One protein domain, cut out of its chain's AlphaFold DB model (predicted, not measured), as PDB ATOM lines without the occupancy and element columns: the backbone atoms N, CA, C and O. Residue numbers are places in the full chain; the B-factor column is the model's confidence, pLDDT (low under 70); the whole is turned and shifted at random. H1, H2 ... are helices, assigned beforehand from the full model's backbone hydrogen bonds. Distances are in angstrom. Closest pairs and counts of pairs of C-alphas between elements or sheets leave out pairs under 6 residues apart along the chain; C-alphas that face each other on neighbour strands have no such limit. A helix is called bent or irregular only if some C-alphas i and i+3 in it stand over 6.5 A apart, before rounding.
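Overview. This is residues 2 to 54 of the 247 residues of an uncharacterized protein of Citrus sinensis (UniProt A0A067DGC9). Helix H3 forms the middle of a small helical cluster, with H2 crossing it on one side and H4 crossing it on the opposite side. The short helix H1 lies off to a third side, loosely placed, its first residue, Ile 2, near both the first residue of H2 and the middle of H3. The printed part has 53 residues with four named helices, in the order H1, H2, H3, H4, and no named strand; the class is all helix. The whole is compact, with a radius of gyration of the C-alphas of 10.2 A, and the C-alphas span 29 by 21 by 18 A along their three main axes.

Along the chain. H1 holds residues 2 to 7 and begins at C-alpha 2, at (286.092, 371.302, 396.395); it is 8.7 A long from first to last C-alpha. H2 follows with residues 14 to 21, 10.5 A long. H3, residues 29 to 38, is the longest helix by residues and measures 14.3 A, from C-alpha 29 at (277.710, 367.580, 392.174) to C-alpha 38 at (277.775, 381.810, 391.218). H4 holds residues 45 to 53, 9.7 A long, and ends at C-alpha 53, at (282.410, 367.348, 387.241). H4 is only just irregular: C-alphas 50 and 53 are 6.7 A apart.

Arrangement. H1 touches no helix. H1 and H2 are close but not clearly touching, with the closest C-alphas, those of Ile 2 and Trp 14, 7.2 A apart; they run opposite ways at a steep tilt of 46 degrees. H1 and H3 are also close but not clearly touching, with the closest C-alphas, those of Ile 2 and Val 32, 7.7 A apart. H2 and H3 touch and stand about perpendicular, at 75 degrees; their closest C-alphas are those of Ala 21 and His 31, 5.8 A apart. H3 and H4 touch, with the closest C-alphas, those of Ala 33 and Ala 48, 5.5 A apart; they run opposite ways at a steep tilt of 67 degrees, the line of H4 being a rough one. H2 and H4 are apart, and H1 and H4 are only just apart, at 8.1 A between their closest C-alphas. In H1, H2, H3 and H4 every pair of O i and N i+4 is within hydrogen-bond range.

Size, cuts and confidence. The two C-alphas farthest apart are those of Lys 9 and Gly 24, at 29.4 A; Lys 9 lies between H1 and H2, and Gly 24 between H2 and H3. The first and last printed C-alphas, those of Ile 2 and Tyr 54, are 14.2 A apart. The printed part has no cut, and the links H1 to H2, H2 to H3 and H3 to H4 are short, with 6, 7 and 6 residues. The mean pLDDT of the printed part is 95.1, and no printed residue is under 70.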
ATOM      1  N   ILE A   2     285.616 369.927 396.103       96.44
ATOM      2  CA  ILE A   2     286.092 371.302 396.395       96.44
ATOM      3  C   ILE A   2     287.623 371.398 396.448       96.44
ATOM      4  O   ILE A   2     288.213 372.198 395.736       96.44
ATOM      5  N   LEU A   3     288.288 370.508 397.195       96.50
ATOM      6  CA  LEU A   3     289.756 370.480 397.255       96.50
ATOM      7  C   LEU A   3     290.418 370.308 395.875       96.50
ATOM      8  O   LEU A   3     291.478 370.876 395.632       96.50
ATOM      9  N   LYS A   4     289.801 369.539 394.965       97.19
ATOM     10  CA  LYS A   4     290.308 369.360 393.597       97.19
ATOM     11  C   LYS A   4     290.132 370.640 392.776       97.19
ATOM     12  O   LYS A   4     291.077 371.056 392.123       97.19
ATOM     13  N   LEU A   5     288.977 371.301 392.875       97.75
ATOM     14  CA  LEU A   5     288.734 372.598 392.227       97.75
ATOM     15  C   LEU A   5     289.702 373.680 392.723       97.75
ATOM     16  O   LEU A   5     290.295 374.388 391.912       97.75
ATOM     17  N   ASN A   6     289.967 373.737 394.030       96.56
ATOM     18  CA  ASN A   6     290.915 374.693 394.605       96.56
ATOM     19  C   ASN A   6     292.337 374.482 394.053       96.56
ATOM     20  O   ASN A   6     293.013 375.451 393.714       96.56
ATOM     21  N   LYS A   7     292.775 373.225 393.881       97.56
ATOM     22  CA  LYS A   7     294.059 372.896 393.228       97.56
ATOM     23  C   LYS A   7     294.101 373.306 391.752       97.56
ATOM     24  O   LYS A   7     295.163 373.661 391.254       97.56
ATOM     25  N   LEU A   8     292.954 373.305 391.074       97.12
ATOM     26  CA  LEU A   8     292.801 373.787 389.696       97.12
ATOM     27  C   LEU A   8     292.699 375.319 389.599       97.12
ATOM     28  O   LEU A   8     292.389 375.834 388.531       97.12
ATOM     29  N   LYS A   9     292.965 376.050 390.693       97.12
ATOM     30  CA  LYS A   9     292.839 377.514 390.784       97.12
ATOM     31  C   LYS A   9     291.403 378.020 390.570       97.12
ATOM     32  O   LYS A   9     291.207 379.161 390.173       97.12
ATOM     33  N   LEU A  10     290.408 377.187 390.889       96.69
ATOM     34  CA  LEU A  10     288.979 377.522 390.900       96.69
ATOM     35  C   LEU A  10     288.468 377.464 392.350       96.69
ATOM     36  O   LEU A  10     287.814 376.490 392.735       96.69
ATOM     37  N   PRO A  11     288.847 378.431 393.206       96.38
ATOM     38  CA  PRO A  11     288.565 378.350 394.630       96.38
ATOM     39  C   PRO A  11     287.059 378.361 394.911       96.38
ATOM     40  O   PRO A  11     286.338 379.258 394.473       96.38
ATOM     41  N   LEU A  12     286.607 377.385 395.698       97.00
ATOM     42  CA  LEU A  12     285.276 377.315 396.292       97.00
ATOM     43  C   LEU A  12     285.374 377.052 397.797       97.00
ATOM     44  O   LEU A  12     286.282 376.370 398.280       97.00
ATOM     45  N   LYS A  13     284.396 377.577 398.536       95.81
ATOM     46  CA  LYS A  13     284.241 377.386 399.982       95.81
ATOM     47  C   LYS A  13     283.139 376.369 400.272       95.81
ATOM     48  O   LYS A  13     282.108 376.369 399.599       95.81
ATOM     49  N   TRP A  14     283.347 375.515 401.275       95.62
ATOM     50  CA  TRP A  14     282.357 374.510 401.682       95.62
ATOM     51  C   TRP A  14     281.046 375.159 402.121       95.62
ATOM     52  O   TRP A  14     279.974 374.721 401.715       95.62
ATOM     53  N   GLU A  15     281.140 376.253 402.869       95.69
ATOM     54  CA  GLU A  15     280.005 376.987 403.425       95.69
ATOM     55  C   GLU A  15     279.079 377.492 402.317       95.69
ATOM     56  O   GLU A  15     277.859 377.483 402.465       95.69
ATOM     57  N   HIS A  16     279.649 377.885 401.176       95.50
ATOM     58  CA  HIS A  16     278.884 378.338 400.022       95.50
ATOM     59  C   HIS A  16     278.125 377.182 399.356       95.50
ATOM     60  O   HIS A  16     276.923 377.289 399.124       95.50
ATOM     61  N   VAL A  17     278.789 376.040 399.136       96.62
ATOM     62  CA  VAL A  17     278.141 374.833 398.592       96.62
ATOM     63  C   VAL A  17     277.042 374.326 399.532       96.62
ATOM     64  O   VAL A  17     275.956 373.977 399.076       96.62
ATOM     65  N   ALA A  18     277.297 374.318 400.843       95.69
ATOM     66  CA  ALA A  18     276.325 373.917 401.855       95.69
ATOM     67  C   ALA A  18     275.127 374.881 401.916       95.69
ATOM     68  O   ALA A  18     273.988 374.435 402.032       95.69
ATOM     69  N   LYS A  19     275.362 376.194 401.770       95.06
ATOM     70  CA  LYS A  19     274.292 377.197 401.676       95.06
ATOM     71  C   LYS A  19     273.398 376.956 400.457       95.06
ATOM     72  O   LYS A  19     272.183 377.021 400.599       95.06
ATOM     73  N   ILE A  20     273.986 376.654 399.298       93.94
ATOM     74  CA  ILE A  20     273.243 376.343 398.065       93.94
ATOM     75  C   ILE A  20     272.438 375.047 398.209       93.94
ATOM     76  O   ILE A  20     271.316 374.972 397.714       93.94
ATOM     77  N   ALA A  21     272.996 374.027 398.868       93.75
ATOM     78  CA  ALA A  21     272.272 372.786 399.144       93.75
ATOM     79  C   ALA A  21     271.071 373.020 400.073       93.75
ATOM     80  O   ALA A  21     270.001 372.459 399.856       93.75
ATOM     81  N   GLY A  22     271.236 373.884 401.075       93.06
ATOM     82  CA  GLY A  22     270.215 374.170 402.073       93.06
ATOM     83  C   GLY A  22     270.287 373.234 403.282       93.06
ATOM     84  O   GLY A  22     270.971 372.209 403.299       93.06
ATOM     85  N   LYS A  23     269.588 373.620 404.355       91.81
ATOM     86  CA  LYS A  23     269.612 372.886 405.626       91.81
ATOM     87  C   LYS A  23     268.923 371.526 405.473       91.81
ATOM     88  O   LYS A  23     267.786 371.458 405.027       91.81
ATOM     89  N   GLY A  24     269.600 370.462 405.908       87.88
ATOM     90  CA  GLY A  24     269.069 369.093 405.870       87.88
ATOM     91  C   GLY A  24     269.160 368.410 404.502       87.88
ATOM     92  O   GLY A  24     268.648 367.308 404.349       87.88
ATOM     93  N   VAL A  25     269.817 369.036 403.522       89.94
ATOM     94  CA  VAL A  25     270.009 368.477 402.180       89.94
ATOM     95  C   VAL A  25     271.432 367.955 402.038       89.94
ATOM     96  O   VAL A  25     272.389 368.641 402.391       89.94
ATOM     97  N   ALA A  26     271.583 366.746 401.495       90.19
ATOM     98  CA  ALA A  26     272.891 366.180 401.185       90.19
ATOM     99  C   ALA A  26     273.540 366.938 400.002       90.19
ATOM    100  O   ALA A  26     272.988 366.940 398.894       90.19
ATOM    101  N   PRO A  27     274.710 367.583 400.185       92.50
ATOM    102  CA  PRO A  27     275.388 368.272 399.093       92.50
ATOM    103  C   PRO A  27     275.867 367.291 398.019       92.50
ATOM    104  O   PRO A  27     276.261 366.165 398.304       92.50
ATOM    105  N   GLY A  28     275.878 367.735 396.763       92.62
ATOM    106  CA  GLY A  28     276.142 366.876 395.610       92.62
ATOM    107  C   GLY A  28     276.750 367.659 394.456       92.62
ATOM    108  O   GLY A  28     276.926 368.877 394.544       92.62
ATOM    109  N   ARG A  29     277.064 366.970 393.353       94.00
ATOM    110  CA  ARG A  29     277.710 367.580 392.174       94.00
ATOM    111  C   ARG A  29     276.946 368.784 391.627       94.00
ATOM    112  O   ARG A  29     277.577 369.763 391.251       94.00
ATOM    113  N   LEU A  30     275.613 368.743 391.640       92.88
ATOM    114  CA  LEU A  30     274.777 369.862 391.200       92.88
ATOM    115  C   LEU A  30     274.980 371.116 392.068       92.88
ATOM    116  O   LEU A  30     275.103 372.212 391.532       92.88
ATOM    117  N   HIS A  31     275.075 370.959 393.391       95.00
ATOM    118  CA  HIS A  31     275.333 372.066 394.318       95.00
ATOM    119  C   HIS A  31     276.732 372.662 394.104       95.00
ATOM    120  O   HIS A  31     276.895 373.879 394.110       95.00
ATOM    121  N   VAL A  32     277.731 371.816 393.827       96.62
ATOM    122  CA  VAL A  32     279.076 372.274 393.441       96.62
ATOM    123  C   VAL A  32     279.038 373.016 392.102       96.62
ATOM    124  O   VAL A  32     279.629 374.081 391.991       96.62
ATOM    125  N   ALA A  33     278.318 372.504 391.102       95.81
ATOM    126  CA  ALA A  33     278.176 373.153 389.799       95.81
ATOM    127  C   ALA A  33     277.524 374.540 389.913       95.81
ATOM    128  O   ALA A  33     278.022 375.491 389.319       95.81
ATOM    129  N   ARG A  34     276.456 374.673 390.712       94.69
ATOM    130  CA  ARG A  34     275.821 375.968 391.011       94.69
ATOM    131  C   ARG A  34     276.799 376.929 391.687       94.69
ATOM    132  O   ARG A  34     276.935 378.054 391.228       94.69
ATOM    133  N   ALA A  35     277.565 376.457 392.673       97.00
ATOM    134  CA  ALA A  35     278.606 377.257 393.318       97.00
ATOM    135  C   ALA A  35     279.694 377.726 392.335       97.00
ATOM    136  O   ALA A  35     280.201 378.834 392.459       97.00
ATOM    137  N   MET A  36     280.055 376.903 391.341       97.69
ATOM    138  CA  MET A  36     280.992 377.308 390.285       97.69
ATOM    139  C   MET A  36     280.410 378.408 389.391       97.69
ATOM    140  O   MET A  36     281.156 379.304 389.003       97.69
ATOM    141  N   VAL A  37     279.113 378.342 389.070       96.19
ATOM    142  CA  VAL A  37     278.420 379.382 388.290       96.19
ATOM    143  C   VAL A  37     278.338 380.682 389.089       96.19
ATOM    144  O   VAL A  37     278.754 381.723 388.593       96.19
ATOM    145  N   GLU A  38     277.883 380.629 390.344       96.38
ATOM    146  CA  GLU A  38     277.775 381.810 391.218       96.38
ATOM    147  C   GLU A  38     279.137 382.471 391.487       96.38
ATOM    148  O   GLU A  38     279.224 383.693 391.584       96.38
ATOM    149  N   ALA A  39     280.215 381.683 391.549       96.38
ATOM    150  CA  ALA A  39     281.581 382.185 391.695       96.38
ATOM    151  C   ALA A  39     282.220 382.677 390.378       96.38
ATOM    152  O   ALA A  39     283.374 383.103 390.394       96.38
ATOM    153  N   GLY A  40     281.517 382.596 389.241       96.81
ATOM    154  CA  GLY A  40     282.012 383.041 387.934       96.81
ATOM    155  C   GLY A  40     283.075 382.135 387.298       96.81
ATOM    156  O   GLY A  40     283.724 382.534 386.333       96.81
ATOM    157  N   HIS A  41     283.266 380.912 387.803       97.56
ATOM    158  CA  HIS A  41     284.253 379.953 387.276       97.56
ATOM    159  C   HIS A  41     283.802 379.283 385.974       97.56
ATOM    160  O   HIS A  41     284.622 378.748 385.224       97.56
ATOM    161  N   VAL A  42     282.490 379.255 385.741       97.06
ATOM    162  CA  VAL A  42     281.828 378.680 384.566       97.06
ATOM    163  C   VAL A  42     280.551 379.457 384.256       97.06
ATOM    164  O   VAL A  42     279.893 379.960 385.157       97.06
ATOM    165  N   GLU A  43     280.171 379.511 382.985       94.06
ATOM    166  CA  GLU A  43     279.004 380.251 382.490       94.06
ATOM    167  C   GLU A  43     277.676 379.578 382.852       94.06
ATOM    168  O   GLU A  43     276.651 380.235 383.002       94.06
ATOM    169  N   ASN A  44     277.664 378.246 382.940       91.81
ATOM    170  CA  ASN A  44     276.453 377.470 383.188       91.81
ATOM    171  C   ASN A  44     276.768 376.061 383.718       91.81
ATOM    172  O   ASN A  44     277.902 375.575 383.670       91.81
ATOM    173  N   LEU A  45     275.723 375.370 384.188       91.88
ATOM    174  CA  LEU A  45     275.831 374.012 384.734       91.88
ATOM    175  C   LEU A  45     276.397 373.014 383.715       91.88
ATOM    176  O   LEU A  45     277.197 372.152 384.081       91.88
ATOM    177  N   LYS A  46     276.019 373.137 382.435       91.56
ATOM    178  CA  LYS A  46     276.501 372.248 381.368       91.56
ATOM    179  C   LYS A  46     278.021 372.337 381.240       91.56
ATOM    180  O   LYS A  46     278.681 371.304 381.176       91.56
ATOM    181  N   GLN A  47     278.579 373.546 381.279       94.88
ATOM    182  CA  GLN A  47     280.023 373.758 381.252       94.88
ATOM    183  C   GLN A  47     280.710 373.181 382.502       94.88
ATOM    184  O   GLN A  47     281.755 372.541 382.374       94.88
ATOM    185  N   ALA A  48     280.115 373.339 383.692       96.38
ATOM    186  CA  ALA A  48     280.636 372.763 384.937       96.38
ATOM    187  C   ALA A  48     280.786 371.233 384.847       96.38
ATOM    188  O   ALA A  48     281.853 370.681 385.143       96.38
ATOM    189  N   PHE A  49     279.734 370.548 384.388       95.25
ATOM    190  CA  PHE A  49     279.749 369.100 384.202       95.25
ATOM    191  C   PHE A  49     280.697 368.675 383.086       95.25
ATOM    192  O   PHE A  49     281.531 367.811 383.328       95.25
ATOM    193  N   ALA A  50     280.641 369.310 381.915       95.56
ATOM    194  CA  ALA A  50     281.457 368.924 380.766       95.56
ATOM    195  C   ALA A  50     282.966 369.088 381.003       95.56
ATOM    196  O   ALA A  50     283.751 368.278 380.521       95.56
ATOM    197  N   ARG A  51     283.391 370.120 381.745       96.81
ATOM    198  CA  ARG A  51     284.820 370.411 381.949       96.81
ATOM    199  C   ARG A  51     285.401 369.794 383.216       96.81
ATOM    200  O   ARG A  51     286.566 369.406 383.208       96.81
ATOM    201  N   TYR A  52     284.626 369.722 384.300       97.56
ATOM    202  CA  TYR A  52     285.188 369.460 385.630       97.56
ATOM    203  C   TYR A  52     284.525 368.304 386.382       97.56
ATOM    204  O   TYR A  52     285.230 367.545 387.049       97.56
ATOM    205  N   LEU A  53     283.194 368.182 386.313       96.44
ATOM    206  CA  LEU A  53     282.410 367.348 387.241       96.44
ATOM    207  C   LEU A  53     281.849 366.044 386.637       96.44
ATOM    208  O   LEU A  53     281.165 365.302 387.353       96.44
ATOM    209  N   TYR A  54     282.110 365.759 385.357       93.19
ATOM    210  CA  TYR A  54     281.754 364.485 384.717       93.19
ATOM    211  C   TYR A  54     282.453 363.297 385.390       93.19
ATOM    212  O   TYR A  54     283.442 363.469 386.101       93.19
TER     213      TYR A  54